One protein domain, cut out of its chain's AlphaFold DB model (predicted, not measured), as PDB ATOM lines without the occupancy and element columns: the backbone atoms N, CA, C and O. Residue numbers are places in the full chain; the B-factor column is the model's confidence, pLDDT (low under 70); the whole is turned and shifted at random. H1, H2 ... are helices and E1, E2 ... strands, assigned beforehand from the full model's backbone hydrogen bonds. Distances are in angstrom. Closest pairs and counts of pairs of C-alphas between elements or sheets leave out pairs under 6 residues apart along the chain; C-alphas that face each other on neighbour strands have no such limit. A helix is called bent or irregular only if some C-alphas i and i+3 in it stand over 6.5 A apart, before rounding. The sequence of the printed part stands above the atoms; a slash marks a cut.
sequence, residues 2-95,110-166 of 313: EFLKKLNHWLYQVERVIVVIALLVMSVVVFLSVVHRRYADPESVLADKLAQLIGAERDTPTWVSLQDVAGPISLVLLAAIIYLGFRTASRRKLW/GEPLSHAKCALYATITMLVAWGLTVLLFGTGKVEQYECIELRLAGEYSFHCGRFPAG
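What this domain is: This is residues 2 to 95 and 110 to 166 of the 313 residues of the protein "TRAP-type C4-dicarboxylate transport system, small permease component" of Enhygromyxa salina (UniProt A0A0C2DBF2). Three long helices cross loosely: H1 and H3 form a narrow V, H4 crosses both, and short H2 lies at the V's corner. The hairpin E1 and E2 lies beyond the last residues of H4, while residues 2 to 20 of H1 stick out as a free arm. The printed part has 151 residues, in order H1, H2, H3, H4, E1, E2, mostly helix, with one antiparallel sheet, E1 - E2. It is loose, with a radius of gyration of the C-alphas of 20.6 A, and flat, spanning 71 by 52 by 23 A.

Where its parts are: E1 is residues 148 to 152, 12.1 A, and E2 residues 156 to 160, 11.6 A, ending at C-alpha 160 (-43.550, -6.023, -26.590). H4, residues 115 to 137, measures 32.0 A. H1, residues 2 to 39, begins at C-alpha 2 (-5.932, -9.593, -18.546) and measures 55.2 A. H3, residues 61 to 91, measures 44.6 A, with a kink of 37 degrees near residue 72; it is neither bent nor irregular, but only just: C-alphas 68 and 71 are 6.4 A apart. H2 is residues 45 to 53, 12.2 A.

How they stand to each other: E1 and E2 are antiparallel at 157 degrees; C-alphas 148 and 160 face each other at 5.9 A, with no N and O pair within hydrogen-bond range. The closest C-alphas of H4 and E2, Phe 137 and Cys 160, are 6.9 A apart. H4 touches H1 about perpendicular, at 90 degrees, closest at C-alphas Ala 129 and Leu 24, 6.4 A. H4 touches H3 at a steep tilt of 59 degrees, opposite ways, closest at C-alphas Ala 122 and Tyr 83, 5.1 A. Residues 28 to 39 of H1 touch H3 at 35.2 degrees, only just steep, opposite ways, closest at C-alphas Tyr 39 and Ala 70, 6.1 A. H2 touches H1 only at the corner, closest at C-alphas Ala 47 and Tyr 39, 5.8 A, and only just touches H3, with 3 pairs of C-alphas within 8 A, the closest Ala 51 and Trp 63, 6.8 A. Every O i to N i+4 pair is within hydrogen-bond range in H1, H2 and H4, and 24 of 27 in H3.

The domain as a whole: The farthest C-alphas, Glu 2 and Gly 55, are 71.1 A apart. Residues 96 to 109 are not printed; C-alphas 95 and 110 are 14.0 A apart across the cut. Of the links that are printed whole, none is long. Mean pLDDT of the printed part is 71.8; 55 residues are under 70, among them residues 39 to 47 and residues 133 to 166.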
ATOM      1  N   GLU A   2      -4.894  -9.950 -19.530       75.00
ATOM      2  CA  GLU A   2      -5.932  -9.593 -18.546       75.00
ATOM      3  C   GLU A   2      -7.262  -9.192 -19.181       75.00
ATOM      4  O   GLU A   2      -8.310  -9.625 -18.721       75.00
ATOM      5  N   PHE A   3      -7.220  -8.409 -20.262       78.56
ATOM      6  CA  PHE A   3      -8.422  -8.002 -20.984       78.56
ATOM      7  C   PHE A   3      -9.246  -9.200 -21.481       78.56
ATOM      8  O   PHE A   3     -10.453  -9.227 -21.281       78.56
ATOM      9  N   LEU A   4      -8.606 -10.232 -22.048       74.44
ATOM     10  CA  LEU A   4      -9.295 -11.436 -22.535       74.44
ATOM     11  C   LEU A   4      -9.864 -12.279 -21.386       74.44
ATOM     12  O   LEU A   4     -10.988 -12.769 -21.486       74.44
ATOM     13  N   LYS A   5      -9.126 -12.410 -20.272       76.94
ATOM     14  CA  LYS A   5      -9.626 -13.092 -19.067       76.94
ATOM     15  C   LYS A   5     -10.827 -12.345 -18.466       76.94
ATOM     16  O   LYS A   5     -11.848 -12.968 -18.177       76.94
ATOM     17  N   LYS A   6     -10.741 -11.013 -18.350       83.12
ATOM     18  CA  LYS A   6     -11.832 -10.134 -17.886       83.12
ATOM     19  C   LYS A   6     -13.049 -10.225 -18.808       83.12
ATOM     20  O   LYS A   6     -14.159 -10.400 -18.315       83.12
ATOM     21  N   LEU A   7     -12.843 -10.201 -20.126       85.19
ATOM     22  CA  LEU A   7     -13.908 -10.327 -21.120       85.19
ATOM     23  C   LEU A   7     -14.629 -11.678 -21.021       85.19
ATOM     24  O   LEU A   7     -15.854 -11.705 -20.954       85.19
ATOM     25  N   ASN A   8     -13.897 -12.794 -20.953       84.31
ATOM     26  CA  ASN A   8     -14.511 -14.119 -20.811       84.31
ATOM     27  C   ASN A   8     -15.247 -14.276 -19.467       84.31
ATOM     28  O   ASN A   8     -16.296 -14.916 -19.400       84.31
ATOM     29  N   HIS A   9     -14.724 -13.680 -18.389       85.06
ATOM     30  CA  HIS A   9     -15.407 -13.671 -17.098       85.06
ATOM     31  C   HIS A   9     -16.709 -12.865 -17.150       85.06
ATOM     32  O   HIS A   9     -17.741 -13.354 -16.694       85.06
ATOM     33  N   TRP A  10     -16.674 -11.668 -17.736       89.44
ATOM     34  CA  TRP A  10     -17.855 -10.830 -17.922       89.44
ATOM     35  C   TRP A  10     -18.909 -11.526 -18.790       89.44
ATOM     36  O   TRP A  10     -20.063 -11.636 -18.382       89.44
ATOM     37  N   LEU A  11     -18.497 -12.100 -19.923       89.25
ATOM     38  CA  LEU A  11     -19.379 -12.856 -20.810       89.25
ATOM     39  C   LEU A  11     -20.063 -14.015 -20.076       89.25
ATOM     40  O   LEU A  11     -21.266 -14.202 -20.205       89.25
ATOM     41  N   TYR A  12     -19.321 -14.756 -19.254       88.69
ATOM     42  CA  TYR A  12     -19.894 -15.825 -18.437       88.69
ATOM     43  C   TYR A  12     -20.931 -15.321 -17.429       88.69
ATOM     44  O   TYR A  12     -21.942 -15.981 -17.202       88.69
ATOM     45  N   GLN A  13     -20.706 -14.156 -16.810       90.69
ATOM     46  CA  GLN A  13     -21.712 -13.566 -15.926       90.69
ATOM     47  C   GLN A  13     -22.988 -13.222 -16.697       90.69
ATOM     48  O   GLN A  13     -24.078 -13.510 -16.205       90.69
ATOM     49  N   VAL A  14     -22.854 -12.675 -17.908       92.69
ATOM     50  CA  VAL A  14     -23.987 -12.380 -18.794       92.69
ATOM     51  C   VAL A  14     -24.734 -13.660 -19.181       92.69
ATOM     52  O   VAL A  14     -25.943 -13.730 -18.976       92.69
ATOM     53  N   GLU A  15     -24.035 -14.698 -19.658       92.94
ATOM     54  CA  GLU A  15     -24.634 -16.004 -19.988       92.94
ATOM     55  C   GLU A  15     -25.407 -16.577 -18.792       92.94
ATOM     56  O   GLU A  15     -26.557 -16.993 -18.931       92.94
ATOM     57  N   ARG A  16     -24.809 -16.530 -17.595       92.81
ATOM     58  CA  ARG A  16     -25.437 -17.018 -16.363       92.81
ATOM     59  C   ARG A  16     -26.703 -16.240 -16.014       92.81
ATOM     60  O   ARG A  16     -27.699 -16.855 -15.650       92.81
ATOM     61  N   VAL A  17     -26.680 -14.911 -16.120       91.81
ATOM     62  CA  VAL A  17     -27.862 -14.071 -15.863       91.81
ATOM     63  C   VAL A  17     -28.982 -14.411 -16.847       91.81
ATOM     64  O   VAL A  17     -30.112 -14.628 -16.414       91.81
ATOM     65  N   ILE A  18     -28.667 -14.540 -18.140       91.06
ATOM     66  CA  ILE A  18     -29.649 -14.914 -19.168       91.06
ATOM     67  C   ILE A  18     -30.263 -16.280 -18.854       91.06
ATOM     68  O   ILE A  18     -31.484 -16.415 -18.866       91.06
ATOM     69  N   VAL A  19     -29.444 -17.283 -18.526       93.44
ATOM     70  CA  VAL A  19     -29.923 -18.636 -18.205       93.44
ATOM     71  C   VAL A  19     -30.810 -18.645 -16.962       93.44
ATOM     72  O   VAL A  19     -31.864 -19.276 -16.975       93.44
ATOM     73  N   VAL A  20     -30.431 -17.927 -15.903       90.44
ATOM     74  CA  VAL A  20     -31.240 -17.846 -14.677       90.44
ATOM     75  C   VAL A  20     -32.589 -17.182 -14.955       90.44
ATOM     76  O   VAL A  20     -33.618 -17.712 -14.540       90.44
ATOM     77  N   ILE A  21     -32.607 -16.068 -15.695       87.75
ATOM     78  CA  ILE A  21     -33.854 -15.393 -16.080       87.75
ATOM     79  C   ILE A  21     -34.715 -16.324 -16.941       87.75
ATOM     80  O   ILE A  21     -35.900 -16.489 -16.656       87.75
ATOM     81  N   ALA A  22     -34.130 -16.983 -17.943       90.00
ATOM     82  CA  ALA A  22     -34.842 -17.908 -18.820       90.00
ATOM     83  C   ALA A  22     -35.459 -19.082 -18.044       90.00
ATOM     84  O   ALA A  22     -36.621 -19.413 -18.265       90.00
ATOM     85  N   LEU A  23     -34.725 -19.675 -17.098       90.19
ATOM     86  CA  LEU A  23     -35.223 -20.759 -16.248       90.19
ATOM     87  C   LEU A  23     -36.355 -20.305 -15.320       90.19
ATOM     88  O   LEU A  23     -37.332 -21.038 -15.153       90.19
ATOM     89  N   LEU A  24     -36.252 -19.108 -14.736       86.25
ATOM     90  CA  LEU A  24     -37.311 -18.541 -13.897       86.25
ATOM     91  C   LEU A  24     -38.583 -18.289 -14.710       86.25
ATOM     92  O   LEU A  24     -39.653 -18.768 -14.332       86.25
ATOM     93  N   VAL A  25     -38.459 -17.608 -15.852       83.69
ATOM     94  CA  VAL A  25     -39.588 -17.322 -16.748       83.69
ATOM     95  C   VAL A  25     -40.219 -18.622 -17.243       83.69
ATOM     96  O   VAL A  25     -41.435 -18.782 -17.157       83.69
ATOM     97  N   MET A  26     -39.408 -19.584 -17.692       87.38
ATOM     98  CA  MET A  26     -39.883 -20.889 -18.156       87.38
ATOM     99  C   MET A  26     -40.643 -21.636 -17.057       87.38
ATOM    100  O   MET A  26     -41.722 -22.158 -17.321       87.38
ATOM    101  N   SER A  27     -40.120 -21.663 -15.828       84.06
ATOM    102  CA  SER A  27     -40.766 -22.363 -14.709       84.06
ATOM    103  C   SER A  27     -42.159 -21.808 -14.430       84.06
ATOM    104  O   SER A  27     -43.104 -22.572 -14.270       84.06
ATOM    105  N   VAL A  28     -42.302 -20.483 -14.425       79.88
ATOM    106  CA  VAL A  28     -43.576 -19.802 -14.159       79.88
ATOM    107  C   VAL A  28     -44.555 -20.026 -15.305       79.88
ATOM    108  O   VAL A  28     -45.668 -20.491 -15.085       79.88
ATOM    109  N   VAL A  29     -44.130 -19.742 -16.537       78.19
ATOM    110  CA  VAL A  29     -44.987 -19.814 -17.726       78.19
ATOM    111  C   VAL A  29     -45.465 -21.243 -17.984       78.19
ATOM    112  O   VAL A  29     -46.655 -21.465 -18.211       78.19
ATOM    113  N   VAL A  30     -44.564 -22.228 -17.916       81.38
ATOM    114  CA  VAL A  30     -44.917 -23.637 -18.143       81.38
ATOM    115  C   VAL A  30     -45.802 -24.154 -17.018       81.38
ATOM    116  O   VAL A  30     -46.788 -24.834 -17.295       81.38
ATOM    117  N   PHE A  31     -45.510 -23.809 -15.762       81.31
ATOM    118  CA  PHE A  31     -46.360 -24.210 -14.646       81.31
ATOM    119  C   PHE A  31     -47.778 -23.645 -14.783       81.31
ATOM    120  O   PHE A  31     -48.743 -24.404 -14.706       81.31
ATOM    121  N   LEU A  32     -47.913 -22.341 -15.051       73.88
ATOM    122  CA  LEU A  32     -49.219 -21.710 -15.250       73.88
ATOM    123  C   LEU A  32     -49.962 -22.323 -16.443       73.88
ATOM    124  O   LEU A  32     -51.153 -22.595 -16.330       73.88
ATOM    125  N   SER A  33     -49.269 -22.626 -17.545       76.25
ATOM    126  CA  SER A  33     -49.860 -23.319 -18.698       76.25
ATOM    127  C   SER A  33     -50.384 -24.707 -18.339       76.25
ATOM    128  O   SER A  33     -51.519 -25.039 -18.676       76.25
ATOM    129  N   VAL A  34     -49.597 -25.506 -17.613       77.12
ATOM    130  CA  VAL A  34     -50.008 -26.845 -17.179       77.12
ATOM    131  C   VAL A  34     -51.204 -26.769 -16.236       77.12
ATOM    132  O   VAL A  34     -52.152 -27.527 -16.421       77.12
ATOM    133  N   VAL A  35     -51.199 -25.866 -15.254       73.31
ATOM    134  CA  VAL A  35     -52.323 -25.744 -14.314       73.31
ATOM    135  C   VAL A  35     -53.575 -25.242 -15.026       73.31
ATOM    136  O   VAL A  35     -54.628 -25.860 -14.895       73.31
ATOM    137  N   HIS A  36     -53.464 -24.195 -15.843       68.56
ATOM    138  CA  HIS A  36     -54.601 -23.655 -16.580       68.56
ATOM    139  C   HIS A  36     -55.208 -24.697 -17.528       68.56
ATOM    140  O   HIS A  36     -56.412 -24.924 -17.491       68.56
ATOM    141  N   ARG A  37     -54.382 -25.438 -18.281       71.88
ATOM    142  CA  ARG A  37     -54.852 -26.516 -19.168       71.88
ATOM    143  C   ARG A  37     -55.504 -27.682 -18.420       71.88
ATOM    144  O   ARG A  37     -56.276 -28.437 -18.998       71.88
ATOM    145  N   ARG A  38     -55.166 -27.894 -17.147       70.19
ATOM    146  CA  ARG A  38     -55.708 -29.007 -16.351       70.19
ATOM    147  C   ARG A  38     -56.931 -28.634 -15.518       70.19
ATOM    148  O   ARG A  38     -57.650 -29.555 -15.148       70.19
ATOM    149  N   TYR A  39     -57.155 -27.350 -15.243       64.06
ATOM    150  CA  TYR A  39     -58.236 -26.881 -14.366       64.06
ATOM    151  C   TYR A  39     -59.239 -25.931 -15.029       64.06
ATOM    152  O   TYR A  39     -60.408 -25.967 -14.669       64.06
ATOM    153  N   ALA A  40     -58.803 -25.070 -15.951       59.19
ATOM    154  CA  ALA A  40     -59.647 -24.027 -16.544       59.19
ATOM    155  C   ALA A  40     -60.179 -24.397 -17.939       59.19
ATOM    156  O   ALA A  40     -61.003 -23.676 -18.491       59.19
ATOM    157  N   ASP A  41     -59.709 -25.507 -18.515       65.00
ATOM    158  CA  ASP A  41     -60.222 -26.022 -19.783       65.00
ATOM    159  C   ASP A  41     -61.662 -26.549 -19.574       65.00
ATOM    160  O   ASP A  41     -61.867 -27.354 -18.649       65.00
ATOM    161  N   PRO A  42     -62.655 -26.122 -20.384       59.47
ATOM    162  CA  PRO A  42     -64.047 -26.563 -20.264       59.47
ATOM    163  C   PRO A  42     -64.231 -28.087 -20.286       59.47
ATOM    164  O   PRO A  42     -65.194 -28.591 -19.715       59.47
ATOM    165  N   GLU A  43     -63.298 -28.829 -20.893       63.44
ATOM    166  CA  GLU A  43     -63.310 -30.299 -20.950       63.44
ATOM    167  C   GLU A  43     -62.337 -30.982 -19.971       63.44
ATOM    168  O   GLU A  43     -61.909 -32.125 -20.169       63.44
ATOM    169  N   SER A  44     -61.921 -30.297 -18.906       66.31
ATOM    170  CA  SER A  44     -60.938 -30.866 -17.985       66.31
ATOM    171  C   SER A  44     -61.492 -32.054 -17.179       66.31
ATOM    172  O   SER A  44     -62.263 -31.916 -16.236       66.31
ATOM    173  N   VAL A  45     -60.968 -33.251 -17.475       69.88
ATOM    174  CA  VAL A  45     -61.270 -34.515 -16.767       69.88
ATOM    175  C   VAL A  45     -61.069 -34.410 -15.247       69.88
ATOM    176  O   VAL A  45     -61.730 -35.094 -14.469       69.88
ATOM    177  N   LEU A  46     -60.118 -33.579 -14.813       69.31
ATOM    178  CA  LEU A  46     -59.809 -33.367 -13.399       69.31
ATOM    179  C   LEU A  46     -60.871 -32.501 -12.715       69.31
ATOM    180  O   LEU A  46     -61.309 -32.862 -11.625       69.31
ATOM    181  N   ALA A  47     -61.315 -31.418 -13.362       67.44
ATOM    182  CA  ALA A  47     -62.419 -30.615 -12.853       67.44
ATOM    183  C   ALA A  47     -63.719 -31.422 -12.866       67.44
ATOM    184  O   ALA A  47     -64.405 -31.428 -11.854       67.44
ATOM    185  N   ASP A  48     -63.995 -32.194 -13.925       71.06
ATOM    186  CA  ASP A  48     -65.176 -33.067 -14.003       71.06
ATOM    187  C   ASP A  48     -65.205 -34.075 -12.846       71.06
ATOM    188  O   ASP A  48     -66.227 -34.247 -12.183       71.06
ATOM    189  N   LYS A  49     -64.070 -34.719 -12.544       76.38
ATOM    190  CA  LYS A  49     -63.977 -35.655 -11.413       76.38
ATOM    191  C   LYS A  49     -64.102 -34.968 -10.056       76.38
ATOM    192  O   LYS A  49     -64.722 -35.530  -9.158       76.38
ATOM    193  N   LEU A  50     -63.509 -33.786  -9.884       73.62
ATOM    194  CA  LEU A  50     -63.632 -33.016  -8.644       73.62
ATOM    195  C   LEU A  50     -65.065 -32.528  -8.435       73.62
ATOM    196  O   LEU A  50     -65.574 -32.643  -7.326       73.62
ATOM    197  N   ALA A  51     -65.721 -32.064  -9.497       71.69
ATOM    198  CA  ALA A  51     -67.114 -31.653  -9.494       71.69
ATOM    199  C   ALA A  51     -68.041 -32.822  -9.153       71.69
ATOM    200  O   ALA A  51     -68.849 -32.699  -8.243       71.69
ATOM    201  N   GLN A  52     -67.833 -33.999  -9.752       75.88
ATOM    202  CA  GLN A  52     -68.556 -35.217  -9.367       75.88
ATOM    203  C   GLN A  52     -68.357 -35.580  -7.887       75.88
ATOM    204  O   GLN A  52     -69.299 -36.014  -7.231       75.88
ATOM    205  N   LEU A  53     -67.154 -35.373  -7.337       79.75
ATOM    206  CA  LEU A  53     -66.838 -35.677  -5.936       79.75
ATOM    207  C   LEU A  53     -67.538 -34.729  -4.948       79.75
ATOM    208  O   LEU A  53     -67.900 -35.150  -3.853       79.75
ATOM    209  N   ILE A  54     -67.760 -33.473  -5.343       75.62
ATOM    210  CA  ILE A  54     -68.522 -32.475  -4.571       75.62
ATOM    211  C   ILE A  54     -70.009 -32.409  -4.970       75.62
ATOM    212  O   ILE A  54     -70.732 -31.555  -4.465       75.62
ATOM    213  N   GLY A  55     -70.471 -33.298  -5.859       72.69
ATOM    214  CA  GLY A  55     -71.858 -33.349  -6.335       72.69
ATOM    215  C   GLY A  55     -72.268 -32.198  -7.264       72.69
ATOM    216  O   GLY A  55     -73.457 -31.945  -7.428       72.69
ATOM    217  N   ALA A  56     -71.308 -31.485  -7.853       71.19
ATOM    218  CA  ALA A  56     -71.550 -30.446  -8.845       71.19
ATOM    219  C   ALA A  56     -71.641 -31.061 -10.253       71.19
ATOM    220  O   ALA A  56     -70.700 -31.698 -10.730       71.19
ATOM    221  N   GLU A  57     -72.768 -30.856 -10.931       71.25
ATOM    222  CA  GLU A  57     -72.939 -31.193 -12.351       71.25
ATOM    223  C   GLU A  57     -72.384 -30.076 -13.258       71.25
ATOM    224  O   GLU A  57     -72.247 -28.924 -12.829       71.25
ATOM    225  N   ARG A  58     -72.057 -30.401 -14.519       65.06
ATOM    226  CA  ARG A  58     -71.639 -29.406 -15.531       65.06
ATOM    227  C   ARG A  58     -72.712 -28.323 -15.703       65.06
ATOM    228  O   ARG A  58     -73.898 -28.604 -15.577       65.06
ATOM    229  N   ASP A  59     -72.276 -27.090 -15.963       67.62
ATOM    230  CA  ASP A  59     -73.121 -25.896 -16.169       67.62
ATOM    231  C   ASP A  59     -73.934 -25.419 -14.949       67.62
ATOM    232  O   ASP A  59     -74.745 -24.498 -15.041       67.62
ATOM    233  N   THR A  60     -73.679 -25.981 -13.766       73.31
ATOM    234  CA  THR A  60     -74.212 -25.446 -12.507       73.31
ATOM    235  C   THR A  60     -73.442 -24.189 -12.064       73.31
ATOM    236  O   THR A  60     -72.247 -24.062 -12.344       73.31
ATOM    237  N   PRO A  61     -74.052 -23.262 -11.298       75.75
ATOM    238  CA  PRO A  61     -73.321 -22.120 -10.734       75.75
ATOM    239  C   PRO A  61     -72.137 -22.555  -9.851       75.75
ATOM    240  O   PRO A  61     -71.124 -21.862  -9.770       75.75
ATOM    241  N   THR A  62     -72.224 -23.744  -9.250       73.38
ATOM    242  CA  THR A  62     -71.118 -24.403  -8.543       73.38
ATOM    243  C   THR A  62     -69.939 -24.747  -9.455       73.38
ATOM    244  O   THR A  62     -68.795 -24.527  -9.060       73.38
ATOM    245  N   TRP A  63     -70.180 -25.210 -10.685       69.44
ATOM    246  CA  TRP A  63     -69.127 -25.485 -11.670       69.44
ATOM    247  C   TRP A  63     -68.369 -24.215 -12.076       69.44
ATOM    248  O   TRP A  63     -67.139 -24.198 -12.065       69.44
ATOM    249  N   VAL A  64     -69.094 -23.126 -12.340       70.62
ATOM    250  CA  VAL A  64     -68.493 -21.822 -12.673       70.62
ATOM    251  C   VAL A  64     -67.640 -21.307 -11.510       70.62
ATOM    252  O   VAL A  64     -66.483 -20.943 -11.703       70.62
ATOM    253  N   SER A  65     -68.151 -21.391 -10.275       74.38
ATOM    254  CA  SER A  65     -67.376 -20.995  -9.092       74.38
ATOM    255  C   SER A  65     -66.115 -21.847  -8.878       74.38
ATOM    256  O   SER A  65     -65.103 -21.343  -8.399       74.38
ATOM    257  N   LEU A  66     -66.133 -23.127  -9.273       71.38
ATOM    258  CA  LEU A  66     -64.960 -24.002  -9.209       71.38
ATOM    259  C   LEU A  66     -63.883 -23.569 -10.218       71.38
ATOM    260  O   LEU A  66     -62.693 -23.595  -9.894       71.38
ATOM    261  N   GLN A  67     -64.295 -23.134 -11.412       67.69
ATOM    262  CA  GLN A  67     -63.395 -22.597 -12.436       67.69
ATOM    263  C   GLN A  67     -62.783 -21.250 -12.017       67.69
ATOM    264  O   GLN A  67     -61.581 -21.049 -12.201       67.69
ATOM    265  N   ASP A  68     -63.549 -20.375 -11.362       70.38
ATOM    266  CA  ASP A  68     -63.049 -19.081 -10.866       70.38
ATOM    267  C   ASP A  68     -61.957 -19.234  -9.792       70.38
ATOM    268  O   ASP A  68     -61.003 -18.452  -9.722       70.38
ATOM    269  N   VAL A  69     -62.041 -20.283  -8.968       71.19
ATOM    270  CA  VAL A  69     -61.065 -20.555  -7.900       71.19
ATOM    271  C   VAL A  69     -59.764 -21.181  -8.444       71.19
ATOM    272  O   VAL A  69     -58.720 -21.134  -7.780       71.19
ATOM    273  N   ALA A  70     -59.759 -21.697  -9.678       66.31
ATOM    274  CA  ALA A  70     -58.583 -22.325 -10.288       66.31
ATOM    275  C   ALA A  70     -57.386 -21.364 -10.430       66.31
ATOM    276  O   ALA A  70     -56.237 -21.764 -10.211       66.31
ATOM    277  N   GLY A  71     -57.640 -20.090 -10.748       69.94
ATOM    278  CA  GLY A  71     -56.607 -19.056 -10.853       69.94
ATOM    279  C   GLY A  71     -55.839 -18.865  -9.536       69.94
ATOM    280  O   GLY A  71     -54.631 -19.120  -9.496       69.94
ATOM    281  N   PRO A  72     -56.510 -18.487  -8.434       74.44
ATOM    282  CA  PRO A  72     -55.891 -18.374  -7.113       74.44
ATOM    283  C   PRO A  72     -55.198 -19.660  -6.636       74.44
ATOM    284  O   PRO A  72     -54.080 -19.594  -6.121       74.44
ATOM    285  N   ILE A  73     -55.808 -20.834  -6.852       76.50
ATOM    286  CA  ILE A  73     -55.204 -22.127  -6.482       76.50
ATOM    287  C   ILE A  73     -53.872 -22.342  -7.205       76.50
ATOM    288  O   ILE A  73     -52.910 -22.799  -6.587       76.50
ATOM    289  N   SER A  74     -53.781 -21.986  -8.489       73.88
ATOM    290  CA  SER A  74     -52.541 -22.137  -9.257       73.88
ATOM    291  C   SER A  74     -51.374 -21.358  -8.639       73.88
ATOM    292  O   SER A  74     -50.277 -21.898  -8.499       73.88
ATOM    293  N   LEU A  75     -51.614 -20.128  -8.174       77.44
ATOM    294  CA  LEU A  75     -50.596 -19.304  -7.522       77.44
ATOM    295  C   LEU A  75     -50.167 -19.902  -6.180       77.44
ATOM    296  O   LEU A  75     -48.972 -19.964  -5.889       77.44
ATOM    297  N   VAL A  76     -51.118 -20.404  -5.389       83.06
ATOM    298  CA  VAL A  76     -50.817 -21.071  -4.113       83.06
ATOM    299  C   VAL A  76     -49.985 -22.334  -4.337       83.06
ATOM    300  O   VAL A  76     -48.991 -22.544  -3.642       83.06
ATOM    301  N   LEU A  77     -50.334 -23.152  -5.332       83.06
ATOM    302  CA  LEU A  77     -49.571 -24.351  -5.686       83.06
ATOM    303  C   LEU A  77     -48.160 -24.005  -6.177       83.06
ATOM    304  O   LEU A  77     -47.201 -24.661  -5.768       83.06
ATOM    305  N   LEU A  78     -48.011 -22.960  -6.995       83.00
ATOM    306  CA  LEU A  78     -46.699 -22.482  -7.438       83.00
ATOM    307  C   LEU A  78     -45.842 -22.044  -6.242       83.00
ATOM    308  O   LEU A  78     -44.695 -22.472  -6.116       83.00
ATOM    309  N   ALA A  79     -46.406 -21.240  -5.335       86.19
ATOM    310  CA  ALA A  79     -45.726 -20.799  -4.118       86.19
ATOM    311  C   ALA A  79     -45.306 -21.988  -3.241       86.19
ATOM    312  O   ALA A  79     -44.175 -22.028  -2.748       86.19
ATOM    313  N   ALA A  80     -46.187 -22.981  -3.092       88.19
ATOM    314  CA  ALA A  80     -45.910 -24.197  -2.341       88.19
ATOM    315  C   ALA A  80     -44.751 -24.996  -2.958       88.19
ATOM    316  O   ALA A  80     -43.849 -25.413  -2.234       88.19
ATOM    317  N   ILE A  81     -44.721 -25.163  -4.284       87.06
ATOM    318  CA  ILE A  81     -43.636 -25.871  -4.981       87.06
ATOM    319  C   ILE A  81     -42.310 -25.123  -4.842       87.06
ATOM    320  O   ILE A  81     -41.298 -25.751  -4.541       87.06
ATOM    321  N   ILE A  82     -42.295 -23.796  -5.001       87.38
ATOM    322  CA  ILE A  82     -41.075 -22.990  -4.830       87.38
ATOM    323  C   ILE A  82     -40.560 -23.106  -3.389       87.38
ATOM    324  O   ILE A  82     -39.372 -23.350  -3.165       87.38
ATOM    325  N   TYR A  83     -41.452 -22.995  -2.401       90.94
ATOM    326  CA  TYR A  83     -41.112 -23.172  -0.990       90.94
ATOM    327  C   TYR A  83     -40.542 -24.568  -0.705       90.94
ATOM    328  O   TYR A  83     -39.487 -24.690  -0.074       90.94
ATOM    329  N   LEU A  84     -41.194 -25.624  -1.201       90.50
ATOM    330  CA  LEU A  84     -40.709 -26.999  -1.079       90.50
ATOM    331  C   LEU A  84     -39.376 -27.191  -1.809       90.50
ATOM    332  O   LEU A  84     -38.522 -27.925  -1.312       90.50
ATOM    333  N   GLY A  85     -39.160 -26.499  -2.927       86.38
ATOM    334  CA  GLY A  85     -37.899 -26.453  -3.660       86.38
ATOM    335  C   GLY A  85     -36.764 -25.919  -2.793       86.38
ATOM    336  O   GLY A  85     -35.781 -26.628  -2.573       86.38
ATOM    337  N   PHE A  86     -36.927 -24.731  -2.203       88.06
ATOM    338  CA  PHE A  86     -35.947 -24.175  -1.264       88.06
ATOM    339  C   PHE A  86     -35.757 -25.058  -0.033       88.06
ATOM    340  O   PHE A  86     -34.630 -25.247   0.427       88.06
ATOM    341  N   ARG A  87     -36.838 -25.642   0.499       86.88
ATOM    342  CA  ARG A  87     -36.753 -26.518   1.669       86.88
ATOM    343  C   ARG A  87     -35.960 -27.781   1.363       86.88
ATOM    344  O   ARG A  87     -35.098 -28.166   2.152       86.88
ATOM    345  N   THR A  88     -36.219 -28.389   0.214       86.69
ATOM    346  CA  THR A  88     -35.523 -29.589  -0.247       86.69
ATOM    347  C   THR A  88     -34.065 -29.271  -0.554       86.69
ATOM    348  O   THR A  88     -33.188 -29.987  -0.083       86.69
ATOM    349  N   ALA A  89     -33.785 -28.168  -1.253       81.44
ATOM    350  CA  ALA A  89     -32.425 -27.716  -1.541       81.44
ATOM    351  C   ALA A  89     -31.625 -27.438  -0.258       81.44
ATOM    352  O   ALA A  89     -30.482 -27.859  -0.158       81.44
ATOM    353  N   SER A  90     -32.248 -26.828   0.760       80.44
ATOM    354  CA  SER A  90     -31.605 -26.553   2.057       80.44
ATOM    355  C   SER A  90     -31.269 -27.800   2.879       80.44
ATOM    356  O   SER A  90     -30.494 -27.719   3.825       80.44
ATOM    357  N   ARG A  91     -31.911 -28.934   2.575       74.94
ATOM    358  CA  ARG A  91     -31.758 -30.198   3.309       74.94
ATOM    359  C   ARG A  91     -30.979 -31.248   2.531       74.94
ATOM    360  O   ARG A  91     -30.497 -32.207   3.130       74.94
ATOM    361  N   ARG A  92     -30.895 -31.119   1.206       69.31
ATOM    362  CA  ARG A  92     -30.099 -32.028   0.388       69.31
ATOM    363  C   ARG A  92     -28.630 -31.771   0.674       69.31
ATOM    364  O   ARG A  92     -28.148 -30.654   0.532       69.31
ATOM    365  N   LYS A  93     -27.921 -32.845   1.003       59.94
ATOM    366  CA  LYS A  93     -26.465 -32.869   0.926       59.94
ATOM    367  C   LYS A  93     -26.110 -32.636  -0.542       59.94
ATOM    368  O   LYS A  93     -26.425 -33.471  -1.391       59.94
ATOM    369  N   LEU A  94     -25.557 -31.468  -0.859       57.91
ATOM    370  CA  LEU A  94     -24.859 -31.285  -2.127       57.91
ATOM    371  C   LEU A  94     -23.736 -32.324  -2.152       57.91
ATOM    372  O   LEU A  94     -23.117 -32.559  -1.121       57.91
ATOM    373  N   TRP A  95     -23.594 -33.004  -3.289       51.00
ATOM    374  CA  TRP A  95     -22.644 -34.086  -3.565       51.00
ATOM    375  C   TRP A  95     -21.440 -34.140  -2.608       51.00
ATOM    376  O   TRP A  95     -20.714 -33.155  -2.495       51.00
ATOM    377  N   GLY A 110     -23.620 -25.888   6.080       64.56
ATOM    378  CA  GLY A 110     -24.309 -24.929   6.935       64.56
ATOM    379  C   GLY A 110     -25.547 -25.539   7.597       64.56
ATOM    380  O   GLY A 110     -25.969 -26.661   7.306       64.56
ATOM    381  N   GLU A 111     -26.152 -24.797   8.520       72.50
ATOM    382  CA  GLU A 111     -27.440 -25.207   9.075       72.50
ATOM    383  C   GLU A 111     -28.546 -25.103   8.014       72.50
ATOM    384  O   GLU A 111     -28.571 -24.144   7.230       72.50
ATOM    385  N   PRO A 112     -29.497 -26.058   7.985       75.44
ATOM    386  CA  PRO A 112     -30.607 -25.996   7.052       75.44
ATOM    387  C   PRO A 112     -31.383 -24.699   7.265       75.44
ATOM    388  O   PRO A 112     -31.669 -24.298   8.394       75.44
ATOM    389  N   LEU A 113     -31.781 -24.059   6.165       80.56
ATOM    390  CA  LEU A 113     -32.513 -22.801   6.228       80.56
ATOM    391  C   LEU A 113     -33.768 -22.943   7.100       80.56
ATOM    392  O   LEU A 113     -34.503 -23.939   7.032       80.56
ATOM    393  N   SER A 114     -34.012 -21.925   7.925       88.31
ATOM    394  CA  SER A 114     -35.219 -21.844   8.739       88.31
ATOM    395  C   SER A 114     -36.454 -21.686   7.852       88.31
ATOM    396  O   SER A 114     -36.381 -21.177   6.730       88.31
ATOM    397  N   HIS A 115     -37.615 -22.092   8.370       88.38
ATOM    398  CA  HIS A 115     -38.890 -21.970   7.656       88.38
ATOM    399  C   HIS A 115     -39.168 -20.528   7.201       88.38
ATOM    400  O   HIS A 115     -39.614 -20.322   6.074       88.38
ATOM    401  N   ALA A 116     -38.805 -19.538   8.024       89.81
ATOM    402  CA  ALA A 116     -38.924 -18.121   7.694       89.81
ATOM    403  C   ALA A 116     -38.056 -17.718   6.489       89.81
ATOM    404  O   ALA A 116     -38.544 -17.042   5.588       89.81
ATOM    405  N   LYS A 117     -36.796 -18.177   6.420       88.50
ATOM    406  CA  LYS A 117     -35.908 -17.884   5.280       88.50
ATOM    407  C   LYS A 117     -36.399 -18.555   3.995       88.50
ATOM    408  O   LYS A 117     -36.410 -17.918   2.949       88.50
ATOM    409  N   CYS A 118     -36.858 -19.808   4.069       88.19
ATOM    410  CA  CYS A 118     -37.454 -20.498   2.920       88.19
ATOM    411  C   CYS A 118     -38.697 -19.767   2.389       88.19
ATOM    412  O   CYS A 118     -38.838 -19.609   1.179       88.19
ATOM    413  N   ALA A 119     -39.583 -19.309   3.278       90.06
ATOM    414  CA  ALA A 119     -40.773 -18.548   2.898       90.06
ATOM    415  C   ALA A 119     -40.414 -17.170   2.312       90.06
ATOM    416  O   ALA A 119     -40.974 -16.767   1.293       90.06
ATOM    417  N   LEU A 120     -39.433 -16.474   2.895       92.31
ATOM    418  CA  LEU A 120     -38.924 -15.207   2.368       92.31
ATOM    419  C   LEU A 120     -38.340 -15.377   0.959       92.31
ATOM    420  O   LEU A 120     -38.653 -14.608   0.059       92.31
ATOM    421  N   TYR A 121     -37.527 -16.405   0.729       89.56
ATOM    422  CA  TYR A 121     -36.970 -16.649  -0.601       89.56
ATOM    423  C   TYR A 121     -38.037 -17.063  -1.604       89.56
ATOM    424  O   TYR A 121     -38.031 -16.554  -2.720       89.56
ATOM    425  N   ALA A 122     -38.997 -17.900  -1.206       88.88
ATOM    426  CA  ALA A 122     -40.112 -18.263  -2.071       88.88
ATOM    427  C   ALA A 122     -40.947 -17.041  -2.479       88.88
ATOM    428  O   ALA A 122     -41.250 -16.881  -3.658       88.88
ATOM    429  N   THR A 123     -41.254 -16.149  -1.534       88.25
ATOM    430  CA  THR A 123     -41.998 -14.910  -1.812       88.25
ATOM    431  C   THR A 123     -41.203 -13.950  -2.691       88.25
ATOM    432  O   THR A 123     -41.744 -13.470  -3.683       88.25
ATOM    433  N   ILE A 124     -39.910 -13.736  -2.423       90.19
ATOM    434  CA  ILE A 124     -39.039 -12.924  -3.291       90.19
ATOM    435  C   ILE A 124     -38.980 -13.517  -4.702       90.19
ATOM    436  O   ILE A 124     -39.163 -12.793  -5.674       90.19
ATOM    437  N   THR A 125     -38.763 -14.828  -4.837       87.06
ATOM    438  CA  THR A 125     -38.732 -15.492  -6.148       87.06
ATOM    439  C   THR A 125     -40.064 -15.349  -6.872       87.06
ATOM    440  O   THR A 125     -40.059 -15.083  -8.066       87.06
ATOM    441  N   MET A 126     -41.191 -15.460  -6.168       84.19
ATOM    442  CA  MET A 126     -42.521 -15.286  -6.750       84.19
ATOM    443  C   MET A 126     -42.767 -13.844  -7.212       84.19
ATOM    444  O   MET A 126     -43.292 -13.640  -8.301       84.19
ATOM    445  N   LEU A 127     -42.333 -12.846  -6.435       86.38
ATOM    446  CA  LEU A 127     -42.426 -11.431  -6.807       86.38
ATOM    447  C   LEU A 127     -41.525 -11.091  -7.994       86.38
ATOM    448  O   LEU A 127     -41.951 -10.378  -8.897       86.38
ATOM    449  N   VAL A 128     -40.300 -11.619  -8.021       85.88
ATOM    450  CA  VAL A 128     -39.369 -11.442  -9.145       85.88
ATOM    451  C   VAL A 128     -39.906 -12.130 -10.394       85.88
ATOM    452  O   VAL A 128     -39.904 -11.530 -11.460       85.88
ATOM    453  N   ALA A 129     -40.403 -13.359 -10.265       80.31
ATOM    454  CA  ALA A 129     -41.063 -14.091 -11.338       80.31
ATOM    455  C   ALA A 129     -42.246 -13.305 -11.907       80.31
ATOM    456  O   ALA A 129     -42.301 -13.074 -13.109       80.31
ATOM    457  N   TRP A 130     -43.153 -12.850 -11.040       77.75
ATOM    458  CA  TRP A 130     -44.302 -12.043 -11.429       77.75
ATOM    459  C   TRP A 130     -43.877 -10.734 -12.094       77.75
ATOM    460  O   TRP A 130     -44.365 -10.410 -13.169       77.75
ATOM    461  N   GLY A 131     -42.922 -10.011 -11.504       74.50
ATOM    462  CA  GLY A 131     -42.390  -8.767 -12.055       74.50
ATOM    463  C   GLY A 131     -41.722  -8.966 -13.415       74.50
ATOM    464  O   GLY A 131     -41.947  -8.169 -14.315       74.50
ATOM    465  N   LEU A 132     -40.960 -10.050 -13.598       72.25
ATOM    466  CA  LEU A 132     -40.382 -10.429 -14.889       72.25
ATOM    467  C   LEU A 132     -41.468 -10.773 -15.903       72.25
ATOM    468  O   LEU A 132     -41.378 -10.350 -17.049       72.25
ATOM    469  N   THR A 133     -42.505 -11.505 -15.494       69.12
ATOM    470  CA  THR A 133     -43.632 -11.812 -16.373       69.12
ATOM    471  C   THR A 133     -44.361 -10.528 -16.775       69.12
ATOM    472  O   THR A 133     -44.590 -10.300 -17.953       69.12
ATOM    473  N   VAL A 134     -44.647  -9.625 -15.843       68.31
ATOM    474  CA  VAL A 134     -45.277  -8.335 -16.153       68.31
ATOM    475  C   VAL A 134     -44.375  -7.459 -17.026       68.31
ATOM    476  O   VAL A 134     -44.857  -6.809 -17.944       68.31
ATOM    477  N   LEU A 135     -43.064  -7.456 -16.794       67.00
ATOM    478  CA  LEU A 135     -42.116  -6.678 -17.592       67.00
ATOM    479  C   LEU A 135     -41.987  -7.210 -19.024       67.00
ATOM    480  O   LEU A 135     -41.864  -6.424 -19.958       67.00
ATOM    481  N   LEU A 136     -42.005  -8.533 -19.205       64.38
ATOM    482  CA  LEU A 136     -41.858  -9.171 -20.517       64.38
ATOM    483  C   LEU A 136     -43.185  -9.275 -21.288       64.38
ATOM    484  O   LEU A 136     -43.176  -9.195 -22.515       64.38
ATOM    485  N   PHE A 137     -44.306  -9.472 -20.586       63.59
ATOM    486  CA  PHE A 137     -45.614  -9.823 -21.164       63.59
ATOM    487  C   PHE A 137     -46.726  -8.804 -20.862       63.59
ATOM    488  O   PHE A 137     -47.775  -8.854 -21.496       63.59
ATOM    489  N   GLY A 138     -46.514  -7.867 -19.937       59.22
ATOM    490  CA  GLY A 138     -47.497  -6.867 -19.518       59.22
ATOM    491  C   GLY A 138     -48.494  -7.317 -18.449       59.22
ATOM    492  O   GLY A 138     -48.471  -8.455 -17.987       59.22
ATOM    493  N   THR A 139     -49.370  -6.399 -18.020       53.66
ATOM    494  CA  THR A 139     -50.476  -6.664 -17.070       53.66
ATOM    495  C   THR A 139     -51.802  -6.968 -17.774       53.66
ATOM    496  O   THR A 139     -52.868  -6.771 -17.188       53.66
ATOM    497  N   GLY A 140     -51.763  -7.396 -19.039       45.28
ATOM    498  CA  GLY A 140     -52.969  -7.700 -19.803       45.28
ATOM    499  C   GLY A 140     -53.791  -8.783 -19.109       45.28
ATOM    500  O   GLY A 140     -53.261  -9.824 -18.712       45.28
ATOM    501  N   LYS A 141     -55.102  -8.556 -18.957       45.31
ATOM    502  CA  LYS A 141     -56.040  -9.654 -18.695       45.31
ATOM    503  C   LYS A 141     -55.807 -10.717 -19.772       45.31
ATOM    504  O   LYS A 141     -55.581 -10.361 -20.923       45.31
ATOM    505  N   VAL A 142     -55.904 -11.999 -19.418       45.97
ATOM    506  CA  VAL A 142     -55.662 -13.160 -20.310       45.97
ATOM    507  C   VAL A 142     -56.493 -13.118 -21.618       45.97
ATOM    508  O   VAL A 142     -56.214 -13.865 -22.552       45.97
ATOM    509  N   GLU A 143     -57.465 -12.203 -21.715       42.84
ATOM    510  CA  GLU A 143     -58.330 -11.944 -22.872       42.84
ATOM    511  C   GLU A 143     -57.984 -10.699 -23.722       42.84
ATOM    512  O   GLU A 143     -58.617 -10.499 -24.756       42.84
ATOM    513  N   GLN A 144     -57.013  -9.848 -23.356       39.91
ATOM    514  CA  GLN A 144     -56.729  -8.602 -24.091       39.91
ATOM    515  C   GLN A 144     -55.248  -8.413 -24.450       39.91
ATOM    516  O   GLN A 144     -54.347  -8.483 -23.619       39.91
ATOM    517  N   TYR A 145     -55.037  -8.138 -25.736       43.75
ATOM    518  CA  TYR A 145     -53.770  -7.937 -26.435       43.75
ATOM    519  C   TYR A 145     -53.237  -6.504 -26.254       43.75
ATOM    520  O   TYR A 145     -53.114  -5.774 -27.228       43.75
ATOM    521  N   GLU A 146     -52.926  -6.042 -25.044       36.88
ATOM    522  CA  GLU A 146     -52.324  -4.702 -24.900       36.88
ATOM    523  C   GLU A 146     -50.805  -4.751 -24.718       36.88
ATOM    524  O   GLU A 146     -50.278  -5.273 -23.736       36.88
ATOM    525  N   CYS A 147     -50.104  -4.184 -25.707       40.75
ATOM    526  CA  CYS A 147     -48.660  -3.989 -25.709       40.75
ATOM    527  C   CYS A 147     -48.252  -2.967 -24.639       40.75
ATOM    528  O   CYS A 147     -48.787  -1.860 -24.601       40.75
ATOM    529  N   ILE A 148     -47.223  -3.275 -23.848       42.12
ATOM    530  CA  ILE A 148     -46.478  -2.232 -23.130       42.12
ATOM    531  C   ILE A 148     -45.526  -1.587 -24.139       42.12
ATOM    532  O   ILE A 148     -44.667  -2.267 -24.683       42.12
ATOM    533  N   GLU A 149     -45.639  -0.290 -24.418       40.19
ATOM    534  CA  GLU A 149     -44.613   0.420 -25.195       40.19
ATOM    535  C   GLU A 149     -43.476   0.875 -24.271       40.19
ATOM    536  O   GLU A 149     -43.592   1.870 -23.555       40.19
ATOM    537  N   LEU A 150     -42.340   0.173 -24.297       43.31
ATOM    538  CA  LEU A 150     -41.100   0.668 -23.695       43.31
ATOM    539  C   LEU A 150     -40.416   1.629 -24.677       43.31
ATOM    540  O   LEU A 150     -39.614   1.220 -25.516       43.31
ATOM    541  N   ARG A 151     -40.729   2.928 -24.583       38.28
ATOM    542  CA  ARG A 151     -39.995   3.983 -25.302       38.28
ATOM    543  C   ARG A 151     -38.646   4.242 -24.633       38.28
ATOM    544  O   ARG A 151     -38.542   5.053 -23.717       38.28
ATOM    545  N   LEU A 152     -37.596   3.593 -25.125       43.91
ATOM    546  CA  LEU A 152     -36.215   3.991 -24.852       43.91
ATOM    547  C   LEU A 152     -35.763   4.986 -25.929       43.91
ATOM    548  O   LEU A 152     -35.630   4.632 -27.094       43.91
ATOM    549  N   ALA A 153     -35.555   6.240 -25.517       48.03
ATOM    550  CA  ALA A 153     -34.830   7.276 -26.261       48.03
ATOM    551  C   ALA A 153     -35.214   7.460 -27.751       48.03
ATOM    552  O   ALA A 153     -34.351   7.601 -28.608       48.03
ATOM    553  N   GLY A 154     -36.515   7.509 -28.052       41.38
ATOM    554  CA  GLY A 154     -37.049   8.171 -29.252       41.38
ATOM    555  C   GLY A 154     -36.910   7.461 -30.604       41.38
ATOM    556  O   GLY A 154     -37.642   7.838 -31.511       41.38
ATOM    557  N   GLU A 155     -36.060   6.441 -30.751       46.69
ATOM    558  CA  GLU A 155     -35.763   5.863 -32.080       46.69
ATOM    559  C   GLU A 155     -36.044   4.356 -32.218       46.69
ATOM    560  O   GLU A 155     -36.059   3.828 -33.327       46.69
ATOM    561  N   TYR A 156     -36.372   3.658 -31.123       39.25
ATOM    562  CA  TYR A 156     -36.731   2.236 -31.157       39.25
ATOM    563  C   TYR A 156     -38.042   1.975 -30.404       39.25
ATOM    564  O   TYR A 156     -38.082   1.982 -29.174       39.25
ATOM    565  N   SER A 157     -39.132   1.719 -31.135       33.66
ATOM    566  CA  SER A 157     -40.362   1.162 -30.562       33.66
ATOM    567  C   SER A 157     -40.213  -0.355 -30.443       33.66
ATOM    568  O   SER A 157     -40.455  -1.094 -31.398       33.66
ATOM    569  N   PHE A 158     -39.799  -0.845 -29.273       38.16
ATOM    570  CA  PHE A 158     -39.954  -2.266 -28.966       38.16
ATOM    571  C   PHE A 158     -41.452  -2.562 -28.826       38.16
ATOM    572  O   PHE A 158     -42.081  -2.190 -27.837       38.16
ATOM    573  N   HIS A 159     -42.036  -3.221 -29.826       38.72
ATOM    574  CA  HIS A 159     -43.371  -3.802 -29.714       38.72
ATOM    575  C   HIS A 159     -43.293  -5.041 -28.806       38.72
ATOM    576  O   HIS A 159     -43.121  -6.158 -29.296       38.72
ATOM    577  N   CYS A 160     -43.373  -4.876 -27.483       42.12
ATOM    578  CA  CYS A 160     -43.550  -6.023 -26.590       42.12
ATOM    579  C   CYS A 160     -45.017  -6.470 -26.599       42.12
ATOM    580  O   CYS A 160     -45.910  -5.712 -26.237       42.12
ATOM    581  N   GLY A 161     -45.226  -7.738 -26.968       43.47
ATOM    582  CA  GLY A 161     -46.355  -8.543 -26.512       43.47
ATOM    583  C   GLY A 161     -47.628  -8.542 -27.355       43.47
ATOM    584  O   GLY A 161     -48.687  -8.170 -26.868       43.47
ATOM    585  N   ARG A 162     -47.583  -9.107 -28.570       43.53
ATOM    586  CA  ARG A 162     -48.774  -9.737 -29.174       43.53
ATOM    587  C   ARG A 162     -48.886 -11.181 -28.680       43.53
ATOM    588  O   ARG A 162     -48.538 -12.112 -29.405       43.53
ATOM    589  N   PHE A 163     -49.319 -11.373 -27.437       49.28
ATOM    590  CA  PHE A 163     -49.672 -12.708 -26.953       49.28
ATOM    591  C   PHE A 163     -51.164 -12.948 -27.220       49.28
ATOM    592  O   PHE A 163     -51.983 -12.109 -26.844       49.28
ATOM    593  N   PRO A 164     -51.531 -14.029 -27.931       45.53
ATOM    594  CA  PRO A 164     -52.930 -14.354 -28.175       45.53
ATOM    595  C   PRO A 164     -53.630 -14.723 -26.863       45.53
ATOM    596  O   PRO A 164     -52.977 -15.167 -25.916       45.53
ATOM    597  N   ALA A 165     -54.955 -14.563 -26.827       48.84
ATOM    598  CA  ALA A 165     -55.770 -14.925 -25.672       48.84
ATOM    599  C   ALA A 165     -55.508 -16.379 -25.221       48.84
ATOM    600  O   ALA A 165     -55.344 -17.284 -26.046       48.84
ATOM    601  N   GLY A 166     -55.453 -16.599 -23.903       60.81
ATOM    602  CA  GLY A 166     -55.138 -17.900 -23.296       60.81
ATOM    603  C   GLY A 166     -53.634 -18.186 -23.122       60.81
ATOM    604  O   GLY A 166     -52.805 -17.283 -23.070       60.81
TER     605      GLY A 166